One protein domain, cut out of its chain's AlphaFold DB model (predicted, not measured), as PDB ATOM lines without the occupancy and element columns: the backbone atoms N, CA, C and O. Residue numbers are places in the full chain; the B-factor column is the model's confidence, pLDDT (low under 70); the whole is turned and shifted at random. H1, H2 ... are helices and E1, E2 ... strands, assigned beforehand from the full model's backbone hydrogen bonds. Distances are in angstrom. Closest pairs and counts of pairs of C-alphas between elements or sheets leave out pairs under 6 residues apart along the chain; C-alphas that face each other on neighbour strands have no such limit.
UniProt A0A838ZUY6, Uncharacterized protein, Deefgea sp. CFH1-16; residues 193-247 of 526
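Overview. This is residues 193 to 247 of the 526 residues of an uncharacterized protein of Deefgea sp. CFH1-16 (UniProt A0A838ZUY6). Two small two-stranded antiparallel ribbons, E1 with E3 and E2 with E4, form an elongated body with H1 at one end, beside E2, and H2 at the other, beside E3. The 55 printed residues run E1, H1, E2, E3, H2, E4, a mixed class, only just compact, close to loose, with a radius of gyration of the C-alphas of 12.1 A and spans of 34 by 22 by 19 A.

Along the chain. E1, residues 194 to 197, begins at C-alpha 194 (-92.687, 132.466, 76.631). H1, 205 to 215, is 14.7 A long. E2 is 219 to 222, E3 226 to 229, H2 232 to 237. E4, 243 to 246, ends at C-alpha 246 (-94.015, 147.229, 81.921).

Arrangement. E1 and E3 are antiparallel at 162 degrees, with N 196 and O 227 2.8 A apart. E2 and E4 are antiparallel at 158 degrees, with N 221 and O 244 2.9 A apart. The closest C-alphas of H1 and E2, Leu 212 and Phe 219, are 6.0 A apart; those of E3 and H2, Phe 228 and Glu 235, 6.2 A. H1 and H2 are apart. In both, every O i to N i+4 pair is within hydrogen-bond range.

Size, cuts and confidence. The printed part has no cut and no long link; residue 240 is under 70 in pLDDT.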
ATOM      1  N   LEU A 193     -88.826 134.082  74.171       86.94
ATOM      2  CA  LEU A 193     -89.236 133.675  75.518       86.94
ATOM      3  C   LEU A 193     -90.758 133.549  75.574       86.94
ATOM      4  O   LEU A 193     -91.476 134.340  74.965       86.94
ATOM      5  N   SER A 194     -91.258 132.572  76.329       88.00
ATOM      6  CA  SER A 194     -92.687 132.466  76.631       88.00
ATOM      7  C   SER A 194     -92.942 132.984  78.039       88.00
ATOM      8  O   SER A 194     -92.393 132.457  79.005       88.00
ATOM      9  N   MET A 195     -93.776 134.016  78.155       88.06
ATOM     10  CA  MET A 195     -94.243 134.544  79.434       88.06
ATOM     11  C   MET A 195     -95.699 134.135  79.634       88.06
ATOM     12  O   MET A 195     -96.582 134.551  78.885       88.06
ATOM     13  N   LYS A 196     -95.956 133.313  80.651       88.06
ATOM     14  CA  LYS A 196     -97.308 132.962  81.086       88.06
ATOM     15  C   LYS A 196     -97.709 133.882  82.227       88.06
ATOM     16  O   LYS A 196     -97.053 133.882  83.266       88.06
ATOM     17  N   VAL A 197     -98.790 134.626  82.020       87.88
ATOM     18  CA  VAL A 197     -99.380 135.529  83.009       87.88
ATOM     19  C   VAL A 197    -100.666 134.890  83.529       87.88
ATOM     20  O   VAL A 197    -101.588 134.629  82.762       87.88
ATOM     21  N   MET A 198    -100.705 134.595  84.823       88.25
ATOM     22  CA  MET A 198    -101.807 133.921  85.514       88.25
ATOM     23  C   MET A 198    -102.362 134.855  86.586       88.25
ATOM     24  O   MET A 198    -102.155 134.646  87.778       88.25
ATOM     25  N   VAL A 199    -103.015 135.926  86.143       85.31
ATOM     26  CA  VAL A 199    -103.604 136.933  87.032       85.31
ATOM     27  C   VAL A 199    -105.058 136.589  87.386       85.31
ATOM     28  O   VAL A 199    -105.762 136.023  86.547       85.31
ATOM     29  N   PRO A 200    -105.539 136.946  88.592       85.00
ATOM     30  CA  PRO A 200    -106.957 136.843  88.937       85.00
ATOM     31  C   PRO A 200    -107.833 137.688  88.000       85.00
ATOM     32  O   PRO A 200    -107.466 138.810  87.640       85.00
ATOM     33  N   SER A 201    -108.997 137.161  87.611       78.38
ATOM     34  CA  SER A 201    -109.904 137.807  86.647       78.38
ATOM     35  C   SER A 201    -110.548 139.097  87.163       78.38
ATOM     36  O   SER A 201    -110.930 139.951  86.372       78.38
ATOM     37  N   ASP A 202    -110.667 139.247  88.476       78.62
ATOM     38  CA  ASP A 202    -111.278 140.376  89.185       78.62
ATOM     39  C   ASP A 202    -110.267 141.453  89.618       78.62
ATOM     40  O   ASP A 202    -110.652 142.518  90.092       78.62
ATOM     41  N   ALA A 203    -108.969 141.234  89.402       81.88
ATOM     42  CA  ALA A 203    -107.911 142.130  89.872       81.88
ATOM     43  C   ALA A 203    -107.599 143.316  88.924       81.88
ATOM     44  O   ALA A 203    -106.543 143.950  89.039       81.88
ATOM     45  N   GLY A 204    -108.478 143.614  87.959       88.44
ATOM     46  CA  GLY A 204    -108.398 144.816  87.108       88.44
ATOM     47  C   GLY A 204    -107.147 144.917  86.219       88.44
ATOM     48  O   GLY A 204    -106.737 146.013  85.840       88.44
ATOM     49  N   TYR A 205    -106.479 143.799  85.912       88.69
ATOM     50  CA  TYR A 205    -105.251 143.808  85.100       88.69
ATOM     51  C   TYR A 205    -105.502 144.169  83.633       88.69
ATOM     52  O   TYR A 205    -104.634 144.776  83.013       88.69
ATOM     53  N   ILE A 206    -106.679 143.832  83.091       86.62
ATOM     54  CA  ILE A 206    -107.070 144.219  81.727       86.62
ATOM     55  C   ILE A 206    -107.133 145.743  81.628       86.62
ATOM     56  O   ILE A 206    -106.494 146.318  80.752       86.62
ATOM     57  N   ASP A 207    -107.818 146.391  82.570       90.88
ATOM     58  CA  ASP A 207    -107.938 147.847  82.589       90.88
ATOM     59  C   ASP A 207    -106.567 148.504  82.745       90.88
ATOM     60  O   ASP A 207    -106.229 149.396  81.979       90.88
ATOM     61  N   ARG A 208    -105.721 148.020  83.663       91.44
ATOM     62  CA  ARG A 208    -104.360 148.558  83.838       91.44
ATOM     63  C   ARG A 208    -103.466 148.356  82.609       91.44
ATOM     64  O   ARG A 208    -102.699 149.251  82.267       91.44
ATOM     65  N   HIS A 209    -103.587 147.228  81.913       90.56
ATOM     66  CA  HIS A 209    -102.908 147.024  80.633       90.56
ATOM     67  C   HIS A 209    -103.419 148.004  79.566       90.56
ATOM     68  O   HIS A 209    -102.621 148.602  78.847       90.56
ATOM     69  N   MET A 210    -104.733 148.235  79.494       92.00
ATOM     70  CA  MET A 210    -105.301 149.255  78.609       92.00
ATOM     71  C   MET A 210    -104.810 150.660  78.976       92.00
ATOM     72  O   MET A 210    -104.484 151.432  78.083       92.00
ATOM     73  N   GLN A 211    -104.658 150.974  80.265       92.31
ATOM     74  CA  GLN A 211    -104.105 152.248  80.731       92.31
ATOM     75  C   GLN A 211    -102.648 152.466  80.283       92.31
ATOM     76  O   GLN A 211    -102.282 153.582  79.911       92.31
ATOM     77  N   LEU A 212    -101.824 151.414  80.244       91.81
ATOM     78  CA  LEU A 212    -100.483 151.482  79.652       91.81
ATOM     79  C   LEU A 212    -100.545 151.846  78.164       91.81
ATOM     80  O   LEU A 212     -99.832 152.746  77.727       91.81
ATOM     81  N   ILE A 213    -101.396 151.172  77.388       92.31
ATOM     82  CA  ILE A 213    -101.489 151.393  75.937       92.31
ATOM     83  C   ILE A 213    -102.081 152.770  75.613       92.31
ATOM     84  O   ILE A 213    -101.548 153.496  74.776       92.31
ATOM     85  N   GLU A 214    -103.177 153.141  76.271       93.44
ATOM     86  CA  GLU A 214    -103.939 154.352  75.959       93.44
ATOM     87  C   GLU A 214    -103.323 155.616  76.564       93.44
ATOM     88  O   GLU A 214    -103.361 156.681  75.941       93.44
ATOM     89  N   HIS A 215    -102.709 155.501  77.744       90.94
ATOM     90  CA  HIS A 215    -102.259 156.652  78.532       90.94
ATOM     91  C   HIS A 215    -100.769 156.630  78.899       90.94
ATOM     92  O   HIS A 215    -100.268 157.598  79.478       90.94
ATOM     93  N   GLY A 216    -100.040 155.563  78.553       89.88
ATOM     94  CA  GLY A 216     -98.610 155.445  78.837       89.88
ATOM     95  C   GLY A 216     -98.295 155.290  80.328       89.88
ATOM     96  O   GLY A 216     -97.212 155.695  80.753       89.88
ATOM     97  N   LEU A 217     -99.241 154.779  81.126       88.50
ATOM     98  CA  LEU A 217     -99.056 154.528  82.559       88.50
ATOM     99  C   LEU A 217     -98.287 153.226  82.807       88.50
ATOM    100  O   LEU A 217     -98.408 152.274  82.041       88.50
ATOM    101  N   ASP A 218     -97.511 153.173  83.887       90.50
ATOM    102  CA  ASP A 218     -96.753 151.973  84.247       90.50
ATOM    103  C   ASP A 218     -97.720 150.824  84.613       90.50
ATOM    104  O   ASP A 218     -98.698 151.013  85.342       90.50
ATOM    105  N   PHE A 219     -97.459 149.622  84.097       90.88
ATOM    106  CA  PHE A 219     -98.267 148.429  84.344       90.88
ATOM    107  C   PHE A 219     -97.477 147.401  85.145       90.88
ATOM    108  O   PHE A 219     -96.461 146.881  84.686       90.88
ATOM    109  N   GLU A 220     -97.966 147.095  86.341       92.50
ATOM    110  CA  GLU A 220     -97.270 146.246  87.300       92.50
ATOM    111  C   GLU A 220     -97.989 144.921  87.533       92.50
ATOM    112  O   GLU A 220     -99.197 144.884  87.790       92.50
ATOM    113  N   ILE A 221     -97.224 143.829  87.491       90.06
ATOM    114  CA  ILE A 221     -97.689 142.474  87.784       90.06
ATOM    115  C   ILE A 221     -96.757 141.847  88.831       90.06
ATOM    116  O   ILE A 221     -95.558 141.720  88.574       90.06
ATOM    117  N   PRO A 222     -97.270 141.416  89.997       90.06
ATOM    118  CA  PRO A 222     -96.503 140.624  90.952       90.06
ATOM    119  C   PRO A 222     -95.867 139.393  90.297       90.06
ATOM    120  O   PRO A 222     -96.514 138.679  89.528       90.06
ATOM    121  N   SER A 223     -94.603 139.120  90.620       88.69
ATOM    122  CA  SER A 223     -93.827 138.027  90.019       88.69
ATOM    123  C   SER A 223     -94.458 136.650  90.235       88.69
ATOM    124  O   SER A 223     -94.267 135.765  89.409       88.69
ATOM    125  N   GLU A 224     -95.255 136.468  91.292       88.94
ATOM    126  CA  GLU A 224     -95.972 135.217  91.578       88.94
ATOM    127  C   GLU A 224     -96.980 134.818  90.487       88.94
ATOM    128  O   GLU A 224     -97.233 133.628  90.281       88.94
ATOM    129  N   TYR A 225     -97.509 135.791  89.738       89.44
ATOM    130  CA  TYR A 225     -98.431 135.549  88.626       89.44
ATOM    131  C   TYR A 225     -97.716 135.325  87.296       89.44
ATOM    132  O   TYR A 225     -98.374 135.139  86.272       89.44
ATOM    133  N   ILE A 226     -96.383 135.341  87.275       88.56
ATOM    134  CA  ILE A 226     -95.596 135.319  86.046       88.56
ATOM    135  C   ILE A 226     -94.699 134.094  86.045       88.56
ATOM    136  O   ILE A 226     -93.911 133.862  86.959       88.56
ATOM    137  N   LYS A 227     -94.780 133.308  84.975       87.50
ATOM    138  CA  LYS A 227     -93.831 132.225  84.716       87.50
ATOM    139  C   LYS A 227     -93.185 132.422  83.362       87.50
ATOM    140  O   LYS A 227     -93.872 132.438  82.342       87.50
ATOM    141  N   PHE A 228     -91.863 132.530  83.361       87.25
ATOM    142  CA  PHE A 228     -91.068 132.502  82.143       87.25
ATOM    143  C   PHE A 228     -90.702 131.061  81.793       87.25
ATOM    144  O   PHE A 228     -90.455 130.243  82.674       87.25
ATOM    145  N   GLN A 229     -90.699 130.752  80.500       87.88
ATOM    146  CA  GLN A 229     -90.221 129.495  79.933       87.88
ATOM    147  C   GLN A 229     -89.332 129.806  78.725       87.88
ATOM    148  O   GLN A 229     -89.586 130.761  77.986       87.88
ATOM    149  N   GLY A 230     -88.306 128.981  78.505       87.06
ATOM    150  CA  GLY A 230     -87.371 129.127  77.380       87.06
ATOM    151  C   GLY A 230     -86.023 129.764  77.734       87.06
ATOM    152  O   GLY A 230     -85.207 129.976  76.836       87.06
ATOM    153  N   SER A 231     -85.776 130.042  79.021       91.25
ATOM    154  CA  SER A 231     -84.476 130.484  79.534       91.25
ATOM    155  C   SER A 231     -84.302 130.134  81.015       91.25
ATOM    156  O   SER A 231     -85.050 130.623  81.863       91.25
ATOM    157  N   GLN A 232     -83.279 129.333  81.335       91.00
ATOM    158  CA  GLN A 232     -82.945 128.995  82.727       91.00
ATOM    159  C   GLN A 232     -82.462 130.222  83.514       91.00
ATOM    160  O   GLN A 232     -82.629 130.284  84.732       91.00
ATOM    161  N   LEU A 233     -81.909 131.226  82.822       92.19
ATOM    162  CA  LEU A 233     -81.537 132.511  83.410       92.19
ATOM    163  C   LEU A 233     -82.765 133.226  83.991       92.19
ATOM    164  O   LEU A 233     -82.755 133.593  85.164       92.19
ATOM    165  N   PHE A 234     -83.832 133.376  83.198       88.69
ATOM    166  CA  PHE A 234     -85.076 134.013  83.648       88.69
ATOM    167  C   PHE A 234     -85.747 133.224  84.773       88.69
ATOM    168  O   PHE A 234     -86.197 133.816  85.751       88.69
ATOM    169  N   GLU A 235     -85.762 131.894  84.679       85.50
ATOM    170  CA  GLU A 235     -86.280 131.034  85.749       85.50
ATOM    171  C   GLU A 235     -85.517 131.235  87.067       85.50
ATOM    172  O   GLU A 235     -86.136 131.220  88.127       85.50
ATOM    173  N   LYS A 236     -84.197 131.478  87.013       87.56
ATOM    174  CA  LYS A 236     -83.353 131.695  88.195       87.56
ATOM    175  C   LYS A 236     -83.492 133.090  88.801       87.56
ATOM    176  O   LYS A 236     -83.570 133.198  90.019       87.56
ATOM    177  N   ILE A 237     -83.486 134.155  88.001       85.88
ATOM    178  CA  ILE A 237     -83.545 135.532  88.536       85.88
ATOM    179  C   ILE A 237     -84.945 135.911  89.028       85.88
ATOM    180  O   ILE A 237     -85.076 136.786  89.878       85.88
ATOM    181  N   MET A 238     -85.981 135.228  88.536       79.50
ATOM    182  CA  MET A 238     -87.367 135.438  88.962       79.50
ATOM    183  C   MET A 238     -87.746 134.619  90.208       79.50
ATOM    184  O   MET A 238     -88.912 134.617  90.603       79.50
ATOM    185  N   THR A 239     -86.800 133.928  90.862       70.31
ATOM    186  CA  THR A 239     -87.078 133.237  92.131       70.31
ATOM    187  C   THR A 239     -87.149 134.241  93.286       70.31
ATOM    188  O   THR A 239     -86.124 134.608  93.858       70.31
ATOM    189  N   GLY A 240     -88.355 134.689  93.637       68.69
ATOM    190  CA  GLY A 240     -88.603 135.574  94.778       68.69
ATOM    191  C   GLY A 240     -89.887 136.394  94.639       68.69
ATOM    192  O   GLY A 240     -90.526 136.406  93.585       68.69
ATOM    193  N   SER A 241     -90.262 137.097  95.709       79.00
ATOM    194  CA  SER A 241     -91.316 138.113  95.664       79.00
ATOM    195  C   SER A 241     -90.785 139.367  94.970       79.00
ATOM    196  O   SER A 241     -89.818 139.972  95.436       79.00
ATOM    197  N   GLY A 242     -91.408 139.762  93.871       85.12
ATOM    198  CA  GLY A 242     -91.038 140.937  93.091       85.12
ATOM    199  C   GLY A 242     -92.207 141.424  92.243       85.12
ATOM    200  O   GLY A 242     -93.326 140.930  92.367       85.12
ATOM    201  N   VAL A 243     -91.941 142.396  91.375       88.69
ATOM    202  CA  VAL A 243     -92.932 142.989  90.469       88.69
ATOM    203  C   VAL A 243     -92.295 143.131  89.089       88.69
ATOM    204  O   VAL A 243     -91.182 143.640  88.970       88.69
ATOM    205  N   LEU A 244     -92.982 142.659  88.049       87.75
ATOM    206  CA  LEU A 244     -92.691 143.028  86.669       87.75
ATOM    207  C   LEU A 244     -93.391 144.353  86.377       87.75
ATOM    208  O   LEU A 244     -94.618 144.404  86.383       87.75
ATOM    209  N   THR A 245     -92.614 145.385  86.066       89.56
ATOM    210  CA  THR A 245     -93.135 146.675  85.608       89.56
ATOM    211  C   THR A 245     -92.921 146.796  84.101       89.56
ATOM    212  O   THR A 245     -91.788 146.784  83.618       89.56
ATOM    213  N   ILE A 246     -94.011 146.918  83.351       88.81
ATOM    214  CA  ILE A 246     -94.015 147.229  81.921       88.81
ATOM    215  C   ILE A 246     -94.285 148.726  81.789       88.81
ATOM    216  O   ILE A 246     -95.273 149.229  82.315       88.81
ATOM    217  N   MET A 247     -93.397 149.443  81.106       88.62
ATOM    218  CA  MET A 247     -93.447 150.902  81.007       88.62
ATOM    219  C   MET A 247     -93.418 151.340  79.548       88.62
ATOM    220  O   MET A 247     -92.720 150.741  78.726       88.62
TER     221      MET A 247